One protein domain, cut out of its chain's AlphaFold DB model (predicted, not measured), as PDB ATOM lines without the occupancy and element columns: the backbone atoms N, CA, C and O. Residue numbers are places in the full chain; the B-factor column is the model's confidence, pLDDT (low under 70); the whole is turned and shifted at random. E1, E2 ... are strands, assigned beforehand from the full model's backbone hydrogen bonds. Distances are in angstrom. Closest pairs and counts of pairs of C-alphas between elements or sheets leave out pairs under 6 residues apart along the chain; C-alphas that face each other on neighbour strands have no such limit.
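AT A GLANCE: This is residues 78 to 235 of the 464 residues of an uncharacterized protein of Cellvibrio sp. 79 (UniProt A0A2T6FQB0). With little regular structure, the model is a curved row of five small antiparallel sheets along its longest axis. E3 to E6, E7 to E9 and E12 to E15 are meanders, each strand the antiparallel neighbour of the one before; E1 with E2 and E10 with E11 are hairpins. It is all strand, 15 strands holding 50 of 158 printed residues. Flat, 61 by 36 by 19 A, it is only just loose, close to compact, radius of gyration of the C-alphas 18.4 A.

HOW THE PARTS SIT: E3, residues 121 to 125, and E4, residues 130 to 133, have N 123 and O 131 within hydrogen-bond range, 2.9 A. The closest C-alphas of E3 and E1, residues 98 to 100, are those of Val 122 and Val 98, 7.8 A apart.

IN THESE COORDINATES: E3 runs 10.5 A from C-alpha 121 at (196.760, 198.724, 227.310). E15, residues 232 to 234, ends at C-alpha (216.497, 205.525, 191.006).

THE WHOLE: Residues 108 to 120, 173 to 191 and 202 to 214 are long links; pLDDT is under 70 at 127 and 157 to 161.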
ATOM      1  N   LEU A  78     216.838 194.732 231.371       93.00
ATOM      2  CA  LEU A  78     216.589 194.205 230.036       93.00
ATOM      3  C   LEU A  78     217.916 193.783 229.403       93.00
ATOM      4  O   LEU A  78     218.818 194.595 229.182       93.00
ATOM      5  N   LYS A  79     218.037 192.499 229.066       90.88
ATOM      6  CA  LYS A  79     219.235 191.885 228.484       90.88
ATOM      7  C   LYS A  79     220.490 192.194 229.313       90.88
ATOM      8  O   LYS A  79     221.497 192.653 228.775       90.88
ATOM      9  N   ALA A  80     220.383 192.016 230.625       93.19
ATOM     10  CA  ALA A  80     221.396 192.325 231.631       93.19
ATOM     11  C   ALA A  80     221.819 193.803 231.724       93.19
ATOM     12  O   ALA A  80     222.865 194.085 232.290       93.19
ATOM     13  N   VAL A  81     221.027 194.757 231.225       91.81
ATOM     14  CA  VAL A  81     221.261 196.201 231.426       91.81
ATOM     15  C   VAL A  81     220.151 196.776 232.300       91.81
ATOM     16  O   VAL A  81     218.987 196.523 231.984       91.81
ATOM     17  N   PRO A  82     220.468 197.524 233.372       94.94
ATOM     18  CA  PRO A  82     219.456 198.186 234.186       94.94
ATOM     19  C   PRO A  82     218.571 199.131 233.367       94.94
ATOM     20  O   PRO A  82     219.060 199.844 232.491       94.94
ATOM     21  N   ILE A  83     217.283 199.172 233.692       93.88
ATOM     22  CA  ILE A  83     216.320 200.151 233.190       93.88
ATOM     23  C   ILE A  83     216.294 201.309 234.201       93.88
ATOM     24  O   ILE A  83     215.801 201.113 235.312       93.88
ATOM     25  N   PRO A  84     216.837 202.502 233.879       89.69
ATOM     26  CA  PRO A  84     217.163 203.506 234.898       89.69
ATOM     27  C   PRO A  84     215.997 203.989 235.769       89.69
ATOM     28  O   PRO A  84     216.182 204.213 236.967       89.69
ATOM     29  N   GLN A  85     214.818 204.157 235.165       90.50
ATOM     30  CA  GLN A  85     213.624 204.715 235.811       90.50
ATOM     31  C   GLN A  85     212.660 203.648 236.348       90.50
ATOM     32  O   GLN A  85     211.666 204.009 236.968       90.50
ATOM     33  N   ALA A  86     212.939 202.361 236.123       95.50
ATOM     34  CA  ALA A  86     212.039 201.291 236.532       95.50
ATOM     35  C   ALA A  86     212.133 201.007 238.033       95.50
ATOM     36  O   ALA A  86     213.226 200.804 238.571       95.50
ATOM     37  N   ASP A  87     210.978 200.933 238.688       96.75
ATOM     38  CA  ASP A  87     210.851 200.499 240.076       96.75
ATOM     39  C   ASP A  87     210.717 198.963 240.160       96.75
ATOM     40  O   ASP A  87     209.659 198.422 239.825       96.75
ATOM     41  N   PRO A  88     211.729 198.224 240.653       97.50
ATOM     42  CA  PRO A  88     211.680 196.761 240.710       97.50
ATOM     43  C   PRO A  88     210.544 196.201 241.576       97.50
ATOM     44  O   PRO A  88     210.090 195.071 241.341       97.50
ATOM     45  N   PHE A  89     210.057 196.961 242.560       97.50
ATOM     46  CA  PHE A  89     209.021 196.485 243.473       97.50
ATOM     47  C   PHE A  89     207.652 196.425 242.800       97.50
ATOM     48  O   PHE A  89     206.901 195.478 243.035       97.50
ATOM     49  N   THR A  90     207.347 197.392 241.934       98.12
ATOM     50  CA  THR A  90     206.032 197.521 241.284       98.12
ATOM     51  C   THR A  90     206.059 197.165 239.795       98.12
ATOM     52  O   THR A  90     205.004 197.031 239.174       98.12
ATOM     53  N   PHE A  91     207.246 196.924 239.224       98.44
ATOM     54  CA  PHE A  91     207.389 196.551 237.823       98.44
ATOM     55  C   PHE A  91     206.768 195.191 237.489       98.44
ATOM     56  O   PHE A  91     207.023 194.170 238.143       98.44
ATOM     57  N   SER A  92     206.032 195.178 236.381       97.06
ATOM     58  CA  SER A  92     205.433 194.001 235.759       97.06
ATOM     59  C   SER A  92     205.500 194.096 234.232       97.06
ATOM     60  O   SER A  92     205.455 195.186 233.661       97.06
ATOM     61  N   LEU A  93     205.603 192.950 233.558       96.50
ATOM     62  CA  LEU A  93     205.443 192.877 232.105       96.50
ATOM     63  C   LEU A  93     203.960 192.754 231.759       96.50
ATOM     64  O   LEU A  93     203.263 191.919 232.331       96.50
ATOM     65  N   ILE A  94     203.504 193.563 230.805       95.62
ATOM     66  CA  ILE A  94     202.135 193.512 230.265       95.62
ATOM     67  C   ILE A  94     202.095 192.966 228.831       95.62
ATOM     68  O   ILE A  94     201.023 192.621 228.341       95.62
ATOM     69  N   SER A  95     203.250 192.845 228.172       93.00
ATOM     70  CA  SER A  95     203.440 192.121 226.911       93.00
ATOM     71  C   SER A  95     204.910 191.683 226.754       93.00
ATOM     72  O   SER A  95     205.693 191.803 227.699       93.00
ATOM     73  N   GLU A  96     205.310 191.159 225.588       87.81
ATOM     74  CA  GLU A  96     206.698 190.731 225.348       87.81
ATOM     75  C   GLU A  96     207.688 191.899 225.422       87.81
ATOM     76  O   GLU A  96     208.777 191.754 225.983       87.81
ATOM     77  N   ASN A  97     207.319 193.053 224.867       87.94
ATOM     78  CA  ASN A  97     208.174 194.231 224.793       87.94
ATOM     79  C   ASN A  97     207.772 195.346 225.760       87.94
ATOM     80  O   ASN A  97     208.565 196.275 225.925       87.94
ATOM     81  N   VAL A  98     206.593 195.279 226.389       94.69
ATOM     82  CA  VAL A  98     206.077 196.348 227.254       94.69
ATOM     83  C   VAL A  98     206.018 195.910 228.711       94.69
ATOM     84  O   VAL A  98     205.381 194.914 229.065       94.69
ATOM     85  N   GLY A  99     206.649 196.704 229.568       96.38
ATOM     86  CA  GLY A  99     206.496 196.633 231.015       96.38
ATOM     87  C   GLY A  99     205.957 197.937 231.579       96.38
ATOM     88  O   GLY A  99     205.960 198.965 230.909       96.38
ATOM     89  N   LYS A 100     205.489 197.904 232.818       98.12
ATOM     90  CA  LYS A 100     205.085 199.097 233.554       98.12
ATOM     91  C   LYS A 100     205.354 198.937 235.037       98.12
ATOM     92  O   LYS A 100     205.349 197.819 235.550       98.12
ATOM     93  N   ASP A 101     205.521 200.062 235.705       98.44
ATOM     94  CA  ASP A 101     205.478 200.180 237.156       98.44
ATOM     95  C   ASP A 101     204.401 201.208 237.552       98.44
ATOM     96  O   ASP A 101     203.544 201.565 236.736       98.44
ATOM     97  N   ASN A 102     204.384 201.659 238.807       97.88
ATOM     98  CA  ASN A 102     203.383 202.629 239.261       97.88
ATOM     99  C   ASN A 102     203.534 204.031 238.640       97.88
ATOM    100  O   ASN A 102     202.576 204.803 238.664       97.88
ATOM    101  N   ASN A 103     204.707 204.367 238.105       96.62
ATOM    102  CA  ASN A 103     205.054 205.707 237.634       96.62
ATOM    103  C   ASN A 103     205.178 205.781 236.109       96.62
ATOM    104  O   ASN A 103     204.852 206.811 235.521       96.62
ATOM    105  N   TYR A 104     205.628 204.703 235.463       97.31
ATOM    106  CA  TYR A 104     206.013 204.707 234.057       97.31
ATOM    107  C   TYR A 104     205.567 203.452 233.305       97.31
ATOM    108  O   TYR A 104     205.403 202.362 233.857       97.31
ATOM    109  N   VAL A 105     205.432 203.619 231.989       97.94
ATOM    110  CA  VAL A 105     205.314 202.529 231.021       97.94
ATOM    111  C   VAL A 105     206.588 202.492 230.192       97.94
ATOM    112  O   VAL A 105     207.062 203.529 229.732       97.94
ATOM    113  N   PHE A 106     207.125 201.295 229.989       95.25
ATOM    114  CA  PHE A 106     208.392 201.052 229.319       95.25
ATOM    115  C   PHE A 106     208.180 200.186 228.085       95.25
ATOM    116  O   PHE A 106     207.684 199.067 228.195       95.25
ATOM    117  N   LEU A 107     208.632 200.654 226.928       92.81
ATOM    118  CA  LEU A 107     208.765 199.848 225.723       92.81
ATOM    119  C   LEU A 107     210.237 199.500 225.524       92.81
ATOM    120  O   LEU A 107     211.063 200.383 225.315       92.81
ATOM    121  N   LYS A 108     210.576 198.208 225.577       89.38
ATOM    122  CA  LYS A 108     211.953 197.708 225.401       89.38
ATOM    123  C   LYS A 108     212.956 198.439 226.312       89.38
ATOM    124  O   LYS A 108     214.091 198.693 225.922       89.38
ATOM    125  N   GLY A 109     212.527 198.751 227.538       89.62
ATOM    126  CA  GLY A 109     213.324 199.455 228.547       89.62
ATOM    127  C   GLY A 109     213.362 200.982 228.419       89.62
ATOM    128  O   GLY A 109     213.974 201.625 229.265       89.62
ATOM    129  N   GLU A 110     212.704 201.577 227.424       89.12
ATOM    130  CA  GLU A 110     212.598 203.033 227.271       89.12
ATOM    131  C   GLU A 110     211.231 203.528 227.744       89.12
ATOM    132  O   GLU A 110     210.210 202.914 227.436       89.12
ATOM    133  N   VAL A 111     211.193 204.635 228.492       91.81
ATOM    134  CA  VAL A 111     209.925 205.221 228.948       91.81
ATOM    135  C   VAL A 111     209.135 205.755 227.762       91.81
ATOM    136  O   VAL A 111     209.656 206.519 226.953       91.81
ATOM    137  N   ILE A 112     207.856 205.383 227.690       93.06
ATOM    138  CA  ILE A 112     206.893 205.972 226.762       93.06
ATOM    139  C   ILE A 112     206.481 207.337 227.332       93.06
ATOM    140  O   ILE A 112     205.811 207.383 228.371       93.06
ATOM    141  N   PRO A 113     206.863 208.463 226.701       91.88
ATOM    142  CA  PRO A 113     206.613 209.779 227.272       91.88
ATOM    143  C   PRO A 113     205.116 210.055 227.436       91.88
ATOM    144  O   PRO A 113     204.337 209.905 226.493       91.88
ATOM    145  N   ASN A 114     204.729 210.536 228.620       92.75
ATOM    146  CA  ASN A 114     203.359 210.935 228.968       92.75
ATOM    147  C   ASN A 114     202.301 209.813 228.911       92.75
ATOM    148  O   ASN A 114     201.110 210.122 228.842       92.75
ATOM    149  N   ALA A 115     202.708 208.542 228.922       96.50
ATOM    150  CA  ALA A 115     201.784 207.418 229.058       96.50
ATOM    151  C   ALA A 115     201.243 207.317 230.493       96.50
ATOM    152  O   ALA A 115     201.998 207.485 231.449       96.50
ATOM    153  N   ASP A 116     199.955 207.005 230.648       97.31
ATOM    154  CA  ASP A 116     199.320 206.741 231.945       97.31
ATOM    155  C   ASP A 116     199.433 205.245 232.315       97.31
ATOM    156  O   ASP A 116     198.723 204.422 231.731       97.31
ATOM    157  N   PRO A 117     200.268 204.848 233.301       97.56
ATOM    158  CA  PRO A 117     200.492 203.431 233.613       97.56
ATOM    159  C   PRO A 117     199.248 202.708 234.145       97.56
ATOM    160  O   PRO A 117     199.115 201.486 233.999       97.56
ATOM    161  N   GLY A 118     198.325 203.447 234.769       97.44
ATOM    162  CA  GLY A 118     197.102 202.903 235.356       97.44
ATOM    163  C   GLY A 118     196.115 202.384 234.310       97.44
ATOM    164  O   GLY A 118     195.456 201.373 234.542       97.44
ATOM    165  N   SER A 119     196.050 203.038 233.150       97.69
ATOM    166  CA  SER A 119     195.114 202.724 232.064       97.69
ATOM    167  C   SER A 119     195.774 202.187 230.793       97.69
ATOM    168  O   SER A 119     195.061 201.867 229.842       97.69
ATOM    169  N   PHE A 120     197.105 202.061 230.769       98.06
ATOM    170  CA  PHE A 120     197.836 201.598 229.593       98.06
ATOM    171  C   PHE A 120     197.475 200.163 229.198       98.06
ATOM    172  O   PHE A 120     197.525 199.236 230.011       98.06
ATOM    173  N   GLN A 121     197.160 199.981 227.922       96.94
ATOM    174  CA  GLN A 121     196.760 198.724 227.310       96.94
ATOM    175  C   GLN A 121     197.498 198.536 225.991       96.94
ATOM    176  O   GLN A 121     197.441 199.373 225.087       96.94
ATOM    177  N   VAL A 122     198.166 197.396 225.867       95.62
ATOM    178  CA  VAL A 122     198.798 196.974 224.622       95.62
ATOM    179  C   VAL A 122     197.716 196.454 223.680       95.62
ATOM    180  O   VAL A 122     196.958 195.556 224.033       95.62
ATOM    181  N   ILE A 123     197.644 197.024 222.479       91.88
ATOM    182  CA  ILE A 123     196.697 196.613 221.435       91.88
ATOM    183  C   ILE A 123     197.334 195.533 220.561       91.88
ATOM    184  O   ILE A 123     196.693 194.554 220.186       91.88
ATOM    185  N   ASN A 124     198.605 195.723 220.213       85.81
ATOM    186  CA  ASN A 124     199.351 194.824 219.350       85.81
ATOM    187  C   ASN A 124     200.839 194.966 219.664       85.81
ATOM    188  O   ASN A 124     201.377 196.063 219.549       85.81
ATOM    189  N   ASP A 125     201.493 193.873 220.043       84.19
ATOM    190  CA  ASP A 125     202.921 193.850 220.344       84.19
ATOM    191  C   ASP A 125     203.628 192.834 219.453       84.19
ATOM    192  O   ASP A 125     203.337 191.639 219.495       84.19
ATOM    193  N   LYS A 126     204.532 193.325 218.610       76.12
ATOM    194  CA  LYS A 126     205.331 192.519 217.689       76.12
ATOM    195  C   LYS A 126     206.810 192.789 217.924       76.12
ATOM    196  O   LYS A 126     207.202 193.794 218.501       76.12
ATOM    197  N   LEU A 127     207.650 191.913 217.368       69.75
ATOM    198  CA  LEU A 127     209.112 192.037 217.409       69.75
ATOM    199  C   LEU A 127     209.612 193.448 217.046       69.75
ATOM    200  O   LEU A 127     210.525 193.964 217.693       69.75
ATOM    201  N   ILE A 128     209.011 194.071 216.030       71.06
ATOM    202  CA  ILE A 128     209.460 195.359 215.484       71.06
ATOM    203  C   ILE A 128     208.659 196.518 216.092       71.06
ATOM    204  O   ILE A 128     209.272 197.425 216.655       71.06
ATOM    205  N   ASP A 129     207.327 196.423 216.082       82.31
ATOM    206  CA  ASP A 129     206.423 197.525 216.419       82.31
ATOM    207  C   ASP A 129     205.388 197.162 217.486       82.31
ATOM    208  O   ASP A 129     204.871 196.040 217.519       82.31
ATOM    209  N   THR A 130     205.003 198.162 218.276       87.75
ATOM    210  CA  THR A 130     203.967 198.053 219.301       87.75
ATOM    211  C   THR A 130     202.929 199.166 219.137       87.75
ATOM    212  O   THR A 130     203.272 200.347 219.134       87.75
ATOM    213  N   TYR A 131     201.650 198.799 219.044       91.44
ATOM    214  CA  TYR A 131     200.524 199.714 219.228       91.44
ATOM    215  C   TYR A 131     199.925 199.537 220.614       91.44
ATOM    216  O   TYR A 131     199.703 198.416 221.081       91.44
ATOM    217  N   ALA A 132     199.605 200.653 221.248       94.88
ATOM    218  CA  ALA A 132     198.992 200.681 222.560       94.88
ATOM    219  C   ALA A 132     198.083 201.898 222.707       94.88
ATOM    220  O   ALA A 132     198.067 202.788 221.856       94.88
ATOM    221  N   LYS A 133     197.327 201.936 223.797       96.38
ATOM    222  CA  LYS A 133     196.558 203.103 224.210       96.38
ATOM    223  C   LYS A 133     196.550 203.240 225.720       96.38
ATOM    224  O   LYS A 133     196.752 202.263 226.431       96.38
ATOM    225  N   ASP A 134     196.256 204.432 226.192       96.88
ATOM    226  CA  ASP A 134     195.812 204.679 227.557       96.88
ATOM    227  C   ASP A 134     194.462 205.412 227.526       96.88
ATOM    228  O   ASP A 134     193.840 205.549 226.469       96.88
ATOM    229  N   LYS A 135     193.977 205.880 228.677       94.94
ATOM    230  CA  LYS A 135     192.705 206.617 228.760       94.94
ATOM    231  C   LYS A 135     192.682 207.936 227.972       94.94
ATOM    232  O   LYS A 135     191.607 208.482 227.753       94.94
ATOM    233  N   ASN A 136     193.845 208.474 227.604       91.44
ATOM    234  CA  ASN A 136     193.994 209.787 226.989       91.44
ATOM    235  C   ASN A 136     194.409 209.712 225.516       91.44
ATOM    236  O   ASN A 136     194.264 210.708 224.805       91.44
ATOM    237  N   SER A 137     195.079 208.642 225.072       93.81
ATOM    238  CA  SER A 137     195.847 208.656 223.818       93.81
ATOM    239  C   SER A 137     196.174 207.279 223.250       93.81
ATOM    240  O   SER A 137     196.170 206.276 223.958       93.81
ATOM    241  N   TYR A 138     196.540 207.265 221.965       95.56
ATOM    242  CA  TYR A 138     197.115 206.108 221.287       95.56
ATOM    243  C   TYR A 138     198.625 206.267 221.130       95.56
ATOM    244  O   TYR A 138     199.157 207.377 221.061       95.56
ATOM    245  N   PHE A 139     199.320 205.139 221.052       94.94
ATOM    246  CA  PHE A 139     200.768 205.073 220.947       94.94
ATOM    247  C   PHE A 139     201.171 204.109 219.840       94.94
ATOM    248  O   PHE A 139     200.613 203.019 219.710       94.94
ATOM    249  N   PHE A 140     202.163 204.522 219.062       92.06
ATOM    250  CA  PHE A 140     202.951 203.664 218.195       92.06
ATOM    251  C   PHE A 140     204.401 203.735 218.665       92.06
ATOM    252  O   PHE A 140     205.035 204.791 218.601       92.06
ATOM    253  N   ASN A 141     204.930 202.618 219.145       91.06
ATOM    254  CA  ASN A 141     206.197 202.563 219.855       91.06
ATOM    255  C   ASN A 141     206.244 203.626 220.980       91.06
ATOM    256  O   ASN A 141     205.394 203.623 221.867       91.06
ATOM    257  N   LEU A 142     207.200 204.560 220.933       90.25
ATOM    258  CA  LEU A 142     207.330 205.662 221.900       90.25
ATOM    259  C   LEU A 142     206.522 206.913 221.514       90.25
ATOM    260  O   LEU A 142     206.523 207.904 222.241       90.25
ATOM    261  N   LYS A 143     205.866 206.910 220.347       90.44
ATOM    262  CA  LYS A 143     205.195 208.082 219.788       90.44
ATOM    263  C   LYS A 143     203.708 208.060 220.110       90.44
ATOM    264  O   LYS A 143     202.984 207.161 219.693       90.44
ATOM    265  N   LYS A 144     203.243 209.118 220.766       93.56
ATOM    266  CA  LYS A 144     201.819 209.414 220.932       93.56
ATOM    267  C   LYS A 144     201.205 209.899 219.613       93.56
ATOM    268  O   LYS A 144     201.792 210.730 218.919       93.56
ATOM    269  N   PHE A 145     200.011 209.415 219.294       93.00
ATOM    270  CA  PHE A 145     199.186 209.901 218.192       93.00
ATOM    271  C   PHE A 145     197.700 209.866 218.570       93.00
ATOM    272  O   PHE A 145     197.309 209.230 219.549       93.00
ATOM    273  N   GLN A 146     196.879 210.572 217.794       93.31
ATOM    274  CA  GLN A 146     195.432 210.614 217.980       93.31
ATOM    275  C   GLN A 146     194.743 210.151 216.687       93.31
ATOM    276  O   GLN A 146     194.997 210.747 215.637       93.31
ATOM    277  N   PRO A 147     193.891 209.112 216.743       94.31
ATOM    278  CA  PRO A 147     193.002 208.751 215.645       94.31
ATOM    279  C   PRO A 147     192.068 209.907 215.287       94.31
ATOM    280  O   PRO A 147     191.637 210.653 216.168       94.31
ATOM    281  N   CYS A 148     191.717 210.031 214.013       95.88
ATOM    282  CA  CYS A 148     190.719 211.002 213.569       95.88
ATOM    283  C   CYS A 148     189.295 210.503 213.836       95.88
ATOM    284  O   CYS A 148     188.391 211.303 214.058       95.88
ATOM    285  N   ASP A 149     189.111 209.182 213.844       95.75
ATOM    286  CA  ASP A 149     187.880 208.528 214.268       95.75
ATOM    287  C   ASP A 149     188.187 207.232 215.020       95.75
ATOM    288  O   ASP A 149     188.420 206.181 214.428       95.75
ATOM    289  N   GLU A 150     188.167 207.298 216.349       93.12
ATOM    290  CA  GLU A 150     188.534 206.165 217.202       93.12
ATOM    291  C   GLU A 150     187.662 204.922 216.961       93.12
ATOM    292  O   GLU A 150     188.169 203.803 216.955       93.12
ATOM    293  N   ALA A 151     186.366 205.112 216.702       94.19
ATOM    294  CA  ALA A 151     185.413 204.015 216.529       94.19
ATOM    295  C   ALA A 151     185.696 203.133 215.299       94.19
ATOM    296  O   ALA A 151     185.292 201.971 215.284       94.19
ATOM    297  N   SER A 152     186.368 203.665 214.273       95.31
ATOM    298  CA  SER A 152     186.720 202.923 213.053       95.31
ATOM    299  C   SER A 152     188.211 202.611 212.934       95.31
ATOM    300  O   SER A 152     188.647 202.114 211.893       95.31
ATOM    301  N   LEU A 153     188.998 202.879 213.982       94.56
ATOM    302  CA  LEU A 153     190.432 202.635 213.966       94.56
ATOM    303  C   LEU A 153     190.732 201.138 213.838       94.56
ATOM    304  O   LEU A 153     190.334 200.316 214.662       94.56
ATOM    305  N   THR A 154     191.509 200.797 212.821       91.62
ATOM    306  CA  THR A 154     192.004 199.449 212.556       91.62
ATOM    307  C   THR A 154     193.510 199.478 212.310       91.62
ATOM    308  O   THR A 154     194.083 200.496 211.914       91.62
ATOM    309  N   PHE A 155     194.170 198.352 212.573       87.75
ATOM    310  CA  PHE A 155     195.619 198.199 212.444       87.75
ATOM    311  C   PHE A 155     195.908 197.174 211.357       87.75
ATOM    312  O   PHE A 155     195.529 196.008 211.479       87.75
ATOM    313  N   GLU A 156     196.591 197.598 210.299       77.75
ATOM    314  CA  GLU A 156     196.919 196.738 209.169       77.75
ATOM    315  C   GLU A 156     198.386 196.310 209.204       77.75
ATOM    316  O   GLU A 156     199.302 197.061 209.561       77.75
ATOM    317  N   LYS A 157     198.609 195.045 208.846       64.94
ATOM    318  CA  LYS A 157     199.931 194.425 208.848       64.94
ATOM    319  C   LYS A 157     200.585 194.596 207.477       64.94
ATOM    320  O   LYS A 157     200.150 193.972 206.516       64.94
ATOM    321  N   GLY A 158     201.690 195.335 207.422       61.19
ATOM    322  CA  GLY A 158     202.687 195.188 206.363       61.19
ATOM    323  C   GLY A 158     203.727 194.115 206.712       61.19
ATOM    324  O   GLY A 158     203.751 193.578 207.822       61.19
ATOM    325  N   PHE A 159     204.593 193.777 205.751       59.16
ATOM    326  CA  PHE A 159     205.665 192.790 205.947       59.16
ATOM    327  C   PHE A 159     206.723 193.277 206.957       59.16
ATOM    328  O   PHE A 159     207.116 192.524 207.842       59.16
ATOM    329  N   ILE A 160     207.128 194.549 206.851       61.97
ATOM    330  CA  ILE A 160     208.092 195.216 207.754       61.97
ATOM    331  C   ILE A 160     207.480 196.468 208.405       61.97
ATOM    332  O   ILE A 160     207.855 196.817 209.516       61.97
ATOM    333  N   GLN A 161     206.546 197.144 207.726       69.25
ATOM    334  CA  GLN A 161     205.926 198.385 208.201       69.25
ATOM    335  C   GLN A 161     204.562 198.121 208.836       69.25
ATOM    336  O   GLN A 161     203.842 197.222 208.387       69.25
ATOM    337  N   THR A 162     204.162 198.950 209.803       76.38
ATOM    338  CA  THR A 162     202.834 198.834 210.407       76.38
ATOM    339  C   THR A 162     201.994 200.081 210.169       76.38
ATOM    340  O   THR A 162     202.396 201.211 210.450       76.38
ATOM    341  N   TRP A 163     200.785 199.850 209.672       85.69
ATOM    342  CA  TRP A 163     199.834 200.887 209.315       85.69
ATOM    343  C   TRP A 163     198.686 200.896 210.315       85.69
ATOM    344  O   TRP A 163     198.302 199.855 210.852       85.69
ATOM    345  N   ALA A 164     198.116 202.070 210.539       91.25
ATOM    346  CA  ALA A 164     196.809 202.194 211.161       91.25
ATOM    347  C   ALA A 164     195.925 203.057 210.269       91.25
ATOM    348  O   ALA A 164     196.417 203.948 209.576       91.25
ATOM    349  N   LYS A 165     194.627 202.790 210.256       93.25
ATOM    350  CA  LYS A 165     193.672 203.602 209.512       93.25
ATOM    351  C   LYS A 165     192.357 203.702 210.245       93.25
ATOM    352  O   LYS A 165     191.933 202.755 210.899       93.25
ATOM    353  N   ASP A 166     191.699 204.827 210.067       94.75
ATOM    354  CA  ASP A 166     190.301 205.016 210.406       94.75
ATOM    355  C   ASP A 166     189.553 205.533 209.166       94.75
ATOM    356  O   ASP A 166     190.124 205.634 208.075       94.75
ATOM    357  N   LYS A 167     188.257 205.825 209.287       96.00
ATOM    358  CA  LYS A 167     187.438 206.271 208.147       96.00
ATOM    359  C   LYS A 167     187.865 207.627 207.560       96.00
ATOM    360  O   LYS A 167     187.428 207.961 206.461       96.00
ATOM    361  N   LEU A 168     188.666 208.416 208.283       96.25
ATOM    362  CA  LEU A 168     189.088 209.770 207.910       96.25
ATOM    363  C   LEU A 168     190.595 209.876 207.641       96.25
ATOM    364  O   LEU A 168     191.006 210.718 206.846       96.25
ATOM    365  N   CYS A 169     191.416 209.058 208.296       96.19
ATOM    366  CA  CYS A 169     192.862 209.220 208.349       96.19
ATOM    367  C   CYS A 169     193.623 207.908 208.169       96.19
ATOM    368  O   CYS A 169     193.208 206.842 208.622       96.19
ATOM    369  N   ILE A 170     194.799 208.026 207.549       95.38
ATOM    370  CA  ILE A 170     195.785 206.955 207.399       95.38
ATOM    371  C   ILE A 170     197.034 207.323 208.191       95.38
ATOM    372  O   ILE A 170     197.497 208.465 208.149       95.38
ATOM    373  N   PHE A 171     197.599 206.342 208.883       93.75
ATOM    374  CA  PHE A 171     198.801 206.475 209.685       93.75
ATOM    375  C   PHE A 171     199.850 205.462 209.234       93.75
ATOM    376  O   PHE A 171     199.594 204.258 209.166       93.75
ATOM    377  N   TYR A 172     201.057 205.958 208.991       91.19
ATOM    378  CA  TYR A 172     202.250 205.165 208.735       91.19
ATOM    379  C   TYR A 172     203.183 205.273 209.939       91.19
ATOM    380  O   TYR A 172     203.604 206.379 210.288       91.19
ATOM    381  N   ASN A 173     203.484 204.153 210.606       87.69
ATOM    382  CA  ASN A 173     204.331 204.129 211.804       87.69
ATOM    383  C   ASN A 173     203.914 205.196 212.845       87.69
ATOM    384  O   ASN A 173     204.722 206.005 213.311       87.69
ATOM    385  N   GLY A 174     202.608 205.270 213.136       88.94
ATOM    386  CA  GLY A 174     202.027 206.245 214.069       88.94
ATOM    387  C   GLY A 174     202.043 207.705 213.604       88.94
ATOM    388  O   GLY A 174     201.748 208.604 214.390       88.94
ATOM    389  N   THR A 175     202.407 207.978 212.351       92.56
ATOM    390  CA  THR A 175     202.406 209.326 211.773       92.56
ATOM    391  C   THR A 175     201.281 209.452 210.763       92.56
ATOM    392  O   THR A 175     201.207 208.666 209.824       92.56
ATOM    393  N   LYS A 176     200.406 210.440 210.956       95.25
ATOM    394  CA  LYS A 176     199.327 210.740 210.016       95.25
ATOM    395  C   LYS A 176     199.908 211.146 208.659       95.25
ATOM    396  O   LYS A 176     200.807 211.983 208.605       95.25
ATOM    397  N   ILE A 177     199.375 210.571 207.586       95.31
ATOM    398  CA  ILE A 177     199.693 210.975 206.215       95.31
ATOM    399  C   ILE A 177     198.795 212.153 205.853       95.31
ATOM    400  O   ILE A 177     197.584 212.002 205.683       95.31
ATOM    401  N   GLU A 178     199.377 213.345 205.769       94.56
ATOM    402  CA  GLU A 178     198.604 214.553 205.495       94.56
ATOM    403  C   GLU A 178     198.070 214.568 204.056       94.56
ATOM    404  O   GLU A 178     198.794 214.331 203.089       94.56
ATOM    405  N   GLY A 179     196.771 214.854 203.920       92.50
ATOM    406  CA  GLY A 179     196.079 214.913 202.632       92.50
ATOM    407  C   GLY A 179     195.725 213.562 201.998       92.50
ATOM    408  O   GLY A 179     195.231 213.571 200.872       92.50
ATOM    409  N   ALA A 180     195.961 212.436 202.685       95.31
ATOM    410  CA  ALA A 180     195.539 211.116 202.218       95.31
ATOM    411  C   ALA A 180     194.013 210.948 202.272       95.31
ATOM    412  O   ALA A 180     193.370 211.266 203.272       95.31
ATOM    413  N   ASP A 181     193.439 210.403 201.203       96.19
ATOM    414  CA  ASP A 181     192.026 210.039 201.119       96.19
ATOM    415  C   ASP A 181     191.821 208.630 201.684       96.19
ATOM    416  O   ASP A 181     191.949 207.631 200.974       96.19
ATOM    417  N   ALA A 182     191.501 208.545 202.978       94.75
ATOM    418  CA  ALA A 182     191.362 207.268 203.677       94.75
ATOM    419  C   ALA A 182     190.391 206.265 203.009       94.75
ATOM    420  O   ALA A 182     190.745 205.086 202.930       94.75
ATOM    421  N   PRO A 183     189.226 206.675 202.458       95.00
ATOM    422  CA  PRO A 183     188.302 205.739 201.811       95.00
ATOM    423  C   PRO A 183     188.858 205.047 200.561       95.00
ATOM    424  O   PRO A 183     188.438 203.934 200.248       95.00
ATOM    425  N   THR A 184     189.773 205.689 199.825       95.94
ATOM    426  CA  THR A 184     190.355 205.123 198.595       95.94
ATOM    427  C   THR A 184     191.812 204.704 198.736       95.94
ATOM    428  O   THR A 184     192.408 204.232 197.762       95.94
ATOM    429  N   HIS A 185     192.378 204.837 199.937       95.00
ATOM    430  CA  HIS A 185     193.752 204.461 200.225       95.00
ATOM    431  C   HIS A 185     193.975 202.956 200.058       95.00
ATOM    432  O   HIS A 185     193.199 202.115 200.517       95.00
ATOM    433  N   LYS A 186     195.068 202.626 199.379       91.88
ATOM    434  CA  LYS A 186     195.556 201.278 199.128       91.88
ATOM    435  C   LYS A 186     197.012 201.206 199.556       91.88
ATOM    436  O   LYS A 186     197.883 201.869 198.983       91.88
ATOM    437  N   MET A 187     197.273 200.358 200.542       88.62
ATOM    438  CA  MET A 187     198.629 200.006 200.941       88.62
ATOM    439  C   MET A 187     199.267 199.135 199.864       88.62
ATOM    440  O   MET A 187     198.650 198.197 199.357       88.62
ATOM    441  N   LEU A 188     200.504 199.467 199.513       87.56
ATOM    442  CA  LEU A 188     201.363 198.624 198.694       87.56
ATOM    443  C   LEU A 188     202.429 198.012 199.620       87.56
ATOM    444  O   LEU A 188     202.249 197.927 200.837       87.56
ATOM    445  N   ILE A 189     203.544 197.557 199.056       83.25
ATOM    446  CA  ILE A 189     204.675 197.023 199.824       83.25
ATOM    447  C   ILE A 189     205.818 198.042 199.903       83.25
ATOM    448  O   ILE A 189     205.806 199.065 199.220       83.25
ATOM    449  N   LEU A 190     206.827 197.747 200.731       80.00
ATOM    450  CA  LEU A 190     208.063 198.539 200.847       80.00
ATOM    451  C   LEU A 190     207.826 199.999 201.269       80.00
ATOM    452  O   LEU A 190     208.552 200.894 200.852       80.00
ATOM    453  N   GLY A 191     206.801 200.239 202.087       86.38
ATOM    454  CA  GLY A 191     206.442 201.578 202.556       86.38
ATOM    455  C   GLY A 191     205.712 202.446 201.529       86.38
ATOM    456  O   GLY A 191     205.394 203.588 201.848       86.38
ATOM    457  N   TYR A 192     205.412 201.942 200.328       90.62
ATOM    458  CA  TYR A 192     204.605 202.677 199.356       90.62
ATOM    459  C   TYR A 192     203.106 202.497 199.603       90.62
ATOM    460  O   TYR A 192     202.639 201.452 200.059       90.62
ATOM    461  N   SER A 193     202.331 203.518 199.255       92.69
ATOM    462  CA  SER A 193     200.871 203.444 199.206       92.69
ATOM    463  C   SER A 193     200.312 204.458 198.213       92.69
ATOM    464  O   SER A 193     201.040 205.327 197.738       92.69
ATOM    465  N   LYS A 194     199.032 204.345 197.862       95.00
ATOM    466  CA  LYS A 194     198.362 205.314 196.987       95.00
ATOM    467  C   LYS A 194     196.892 205.457 197.330       95.00
ATOM    468  O   LYS A 194     196.296 204.524 197.851       95.00
ATOM    469  N   ASP A 195     196.306 206.588 196.988       96.06
ATOM    470  CA  ASP A 195     194.859 206.794 197.000       96.06
ATOM    471  C   ASP A 195     194.380 207.267 195.618       96.06
ATOM    472  O   ASP A 195     195.122 207.186 194.635       96.06
ATOM    473  N   LYS A 196     193.127 207.718 195.497       96.00
ATOM    474  CA  LYS A 196     192.587 208.205 194.214       96.00
ATOM    475  C   LYS A 196     193.285 209.461 193.668       96.00
ATOM    476  O   LYS A 196     193.106 209.776 192.496       96.00
ATOM    477  N   ASN A 197     194.023 210.187 194.504       95.06
ATOM    478  CA  ASN A 197     194.622 211.478 194.193       95.06
ATOM    479  C   ASN A 197     196.153 211.404 194.090       95.06
ATOM    480  O   ASN A 197     196.730 212.117 193.269       95.06
ATOM    481  N   ARG A 198     196.825 210.609 194.937       95.62
ATOM    482  CA  ARG A 198     198.283 210.690 195.139       95.62
ATOM    483  C   ARG A 198     198.938 209.344 195.434       95.62
ATOM    484  O   ARG A 198     198.290 208.355 195.775       95.62
ATOM    485  N   VAL A 199     200.262 209.341 195.320       96.06
ATOM    486  CA  VAL A 199     201.151 208.244 195.718       96.06
ATOM    487  C   VAL A 199     202.005 208.710 196.891       96.06
ATOM    488  O   VAL A 199     202.402 209.872 196.949       96.06
ATOM    489  N   TYR A 200     202.310 207.802 197.808       94.94
ATOM    490  CA  TYR A 200     203.051 208.066 199.034       94.94
ATOM    491  C   TYR A 200     204.187 207.065 199.213       94.94
ATOM    492  O   TYR A 200     204.078 205.902 198.812       94.94
ATOM    493  N   HIS A 201     205.248 207.509 199.878       92.44
ATOM    494  CA  HIS A 201     206.277 206.650 200.448       92.44
ATOM    495  C   HIS A 201     206.506 207.051 201.908       92.44
ATOM    496  O   HIS A 201     206.888 208.185 202.207       92.44
ATOM    497  N   GLY A 202     206.248 206.115 202.818       90.69
ATOM    498  CA  GLY A 202     206.139 206.396 204.243       90.69
ATOM    499  C   GLY A 202     204.997 207.365 204.537       90.69
ATOM    500  O   GLY A 202     203.883 207.195 204.049       90.69
ATOM    501  N   GLU A 203     205.280 208.401 205.322       91.25
ATOM    502  CA  GLU A 203     204.325 209.453 205.671       91.25
ATOM    503  C   GLU A 203     204.228 210.589 204.639       91.25
ATOM    504  O   GLU A 203     203.436 211.515 204.816       91.25
ATOM    505  N   LYS A 204     205.047 210.552 203.579       93.00
ATOM    506  CA  LYS A 204     205.197 211.656 202.624       93.00
ATOM    507  C   LYS A 204     204.597 211.334 201.269       93.00
ATOM    508  O   LYS A 204     204.684 210.211 200.776       93.00
ATOM    509  N   GLU A 205     204.041 212.364 200.639       94.69
ATOM    510  CA  GLU A 205     203.668 212.324 199.230       94.69
ATOM    511  C   GLU A 205     204.915 212.144 198.352       94.69
ATOM    512  O   GLU A 205     205.933 212.815 198.537       94.69
ATOM    513  N   LEU A 206     204.818 211.245 197.378       92.31
ATOM    514  CA  LEU A 206     205.832 211.021 196.360       92.31
ATOM    515  C   LEU A 206     205.564 211.947 195.167       92.31
ATOM    516  O   LEU A 206     204.915 211.569 194.189       92.31
ATOM    517  N   SER A 207     206.036 213.190 195.264       86.38
ATOM    518  CA  SER A 207     205.792 214.212 194.245       86.38
ATOM    519  C   SER A 207     206.326 213.803 192.865       86.38
ATOM    520  O   SER A 207     207.450 213.326 192.725       86.38
ATOM    521  N   GLY A 208     205.514 214.021 191.828       83.12
ATOM    522  CA  GLY A 208     205.866 213.715 190.436       83.12
ATOM    523  C   GLY A 208     205.625 212.263 190.007       83.12
ATOM    524  O   GLY A 208     205.804 211.958 188.826       83.12
ATOM    525  N   ALA A 209     205.185 211.390 190.918       90.06
ATOM    526  CA  ALA A 209     204.779 210.033 190.574       90.06
ATOM    527  C   ALA A 209     203.527 210.025 189.685       90.06
ATOM    528  O   ALA A 209     202.534 210.710 189.949       90.06
ATOM    529  N   ASN A 210     203.544 209.221 188.627       91.00
ATOM    530  CA  ASN A 210     202.391 209.044 187.760       91.00
ATOM    531  C   ASN A 210     201.431 207.994 188.338       91.00
ATOM    532  O   ASN A 210     201.576 206.802 188.085       91.00
ATOM    533  N   LEU A 211     200.397 208.457 189.048       93.06
ATOM    534  CA  LEU A 211     199.413 207.611 189.737       93.06
ATOM    535  C   LEU A 211     198.830 206.477 188.872       93.06
ATOM    536  O   LEU A 211     198.689 205.350 189.346       93.06
ATOM    537  N   ALA A 212     198.507 206.768 187.608       92.06
ATOM    538  CA  ALA A 212     197.850 205.821 186.705       92.06
ATOM    539  C   ALA A 212     198.731 204.619 186.333       92.06
ATOM    540  O   ALA A 212     198.211 203.543 186.057       92.06
ATOM    541  N   THR A 213     200.053 204.801 186.329       92.00
ATOM    542  CA  THR A 213     201.023 203.763 185.945       92.00
ATOM    543  C   THR A 213     201.894 203.308 187.111       92.00
ATOM    544  O   THR A 213     202.791 202.497 186.908       92.00
ATOM    545  N   PHE A 214     201.628 203.816 188.320       93.81
ATOM    546  CA  PHE A 214     202.422 203.515 189.502       93.81
ATOM    547  C   PHE A 214     202.160 202.100 190.016       93.81
ATOM    548  O   PHE A 214     201.039 201.777 190.450       93.81
ATOM    549  N   ASP A 215     203.221 201.301 190.027       90.81
ATOM    550  CA  ASP A 215     203.229 199.913 190.465       90.81
ATOM    551  C   ASP A 215     204.541 199.545 191.176       90.81
ATOM    552  O   ASP A 215     205.516 200.298 191.148       90.81
ATOM    553  N   ILE A 216     204.572 198.387 191.831       87.00
ATOM    554  CA  ILE A 216     205.774 197.842 192.466       87.00
ATOM    555  C   ILE A 216     206.337 196.709 191.606       87.00
ATOM    556  O   ILE A 216     205.658 195.717 191.364       87.00
ATOM    557  N   ILE A 217     207.600 196.830 191.192       83.12
ATOM    558  CA  ILE A 217     208.331 195.825 190.410       83.12
ATOM    559  C   ILE A 217     209.695 195.533 191.045       83.12
ATOM    560  O   ILE A 217     210.361 196.450 191.512       83.12
ATOM    561  N   ASP A 218     210.128 194.271 191.074       72.06
ATOM    562  CA  ASP A 218     211.495 193.861 191.453       72.06
ATOM    563  C   ASP A 218     212.082 194.571 192.693       72.06
ATOM    564  O   ASP A 218     213.216 195.050 192.704       72.06
ATOM    565  N   GLY A 219     211.290 194.667 193.766       77.00
ATOM    566  CA  GLY A 219     211.734 195.281 195.019       77.00
ATOM    567  C   GLY A 219     211.830 196.816 194.998       77.00
ATOM    568  O   GLY A 219     212.452 197.397 195.889       77.00
ATOM    569  N   MET A 220     211.230 197.484 194.012       83.38
ATOM    570  CA  MET A 220     211.158 198.943 193.900       83.38
ATOM    571  C   MET A 220     209.815 199.402 193.326       83.38
ATOM    572  O   MET A 220     209.040 198.596 192.827       83.38
ATOM    573  N   ALA A 221     209.519 200.698 193.386       89.31
ATOM    574  CA  ALA A 221     208.347 201.232 192.699       89.31
ATOM    575  C   ALA A 221     208.717 201.762 191.312       89.31
ATOM    576  O   ALA A 221     209.846 202.193 191.091       89.31
ATOM    577  N   LYS A 222     207.776 201.745 190.374       88.81
ATOM    578  CA  LYS A 222     207.942 202.263 189.017       88.81
ATOM    579  C   LYS A 222     206.657 202.917 188.549       88.81
ATOM    580  O   LYS A 222     205.565 202.455 188.855       88.81
ATOM    581  N   ASP A 223     206.808 203.948 187.740       90.25
ATOM    582  CA  ASP A 223     205.757 204.442 186.870       90.25
ATOM    583  C   ASP A 223     206.287 204.647 185.440       90.25
ATOM    584  O   ASP A 223     207.401 204.239 185.099       90.25
ATOM    585  N   LYS A 224     205.474 205.238 184.560       87.31
ATOM    586  CA  LYS A 224     205.860 205.480 183.161       87.31
ATOM    587  C   LYS A 224     207.055 206.431 182.989       87.31
ATOM    588  O   LYS A 224     207.666 206.426 181.926       87.31
ATOM    589  N   ASN A 225     207.333 207.274 183.980       86.50
ATOM    590  CA  ASN A 225     208.362 208.306 183.933       86.50
ATOM    591  C   ASN A 225     209.636 207.863 184.668       86.50
ATOM    592  O   ASN A 225     210.732 208.150 184.198       86.50
ATOM    593  N   ASN A 226     209.502 207.200 185.822       88.12
ATOM    594  CA  ASN A 226     210.598 206.973 186.765       88.12
ATOM    595  C   ASN A 226     210.509 205.615 187.476       88.12
ATOM    596  O   ASN A 226     209.444 205.008 187.583       88.12
ATOM    597  N   CYS A 227     211.632 205.192 188.060       88.75
ATOM    598  CA  CYS A 227     211.671 204.172 189.106       88.75
ATOM    599  C   CYS A 227     212.085 204.793 190.440       88.75
ATOM    600  O   CYS A 227     212.770 205.814 190.470       88.75
ATOM    601  N   TYR A 228     211.662 204.180 191.543       86.50
ATOM    602  CA  TYR A 228     211.805 204.721 192.886       86.50
ATOM    603  C   TYR A 228     212.288 203.667 193.876       86.50
ATOM    604  O   TYR A 228     211.639 202.638 194.093       86.50
ATOM    605  N   LYS A 229     213.376 203.976 194.579       86.25
ATOM    606  CA  LYS A 229     213.897 203.170 195.687       86.25
ATOM    607  C   LYS A 229     213.892 204.017 196.954       86.25
ATOM    608  O   LYS A 229     214.471 205.096 196.971       86.25
ATOM    609  N   GLN A 230     213.208 203.540 197.996       83.88
ATOM    610  CA  GLN A 230     213.024 204.274 199.259       83.88
ATOM    611  C   GLN A 230     212.467 205.705 199.063       83.88
ATOM    612  O   GLN A 230     212.854 206.635 199.766       83.88
ATOM    613  N   GLY A 231     211.568 205.889 198.089       85.94
ATOM    614  CA  GLY A 231     210.950 207.181 197.773       85.94
ATOM    615  C   GLY A 231     211.819 208.141 196.952       85.94
ATOM    616  O   GLY A 231     211.392 209.260 196.691       85.94
ATOM    617  N   LEU A 232     213.015 207.728 196.526       84.56
ATOM    618  CA  LEU A 232     213.911 208.528 195.688       84.56
ATOM    619  C   LEU A 232     213.953 207.981 194.265       84.56
ATOM    620  O   LEU A 232     213.956 206.762 194.081       84.56
ATOM    621  N   ILE A 233     214.030 208.874 193.271       82.31
ATOM    622  CA  ILE A 233     214.227 208.482 191.869       82.31
ATOM    623  C   ILE A 233     215.520 207.665 191.765       82.31
ATOM    624  O   ILE A 233     216.572 208.068 192.258       82.31
ATOM    625  N   SER A 234     215.424 206.501 191.137       80.75
ATOM    626  CA  SER A 234     216.497 205.525 191.006       80.75
ATOM    627  C   SER A 234     216.507 204.958 189.583       80.75
ATOM    628  O   SER A 234     215.451 204.921 188.944       80.75
ATOM    629  N   PRO A 235     217.664 204.513 189.059       80.50
ATOM    630  CA  PRO A 235     217.715 203.826 187.775       80.50
ATOM    631  C   PRO A 235     216.755 202.632 187.746       80.50
ATOM    632  O   PRO A 235     216.724 201.823 188.674       80.50
TER     633      PRO A 235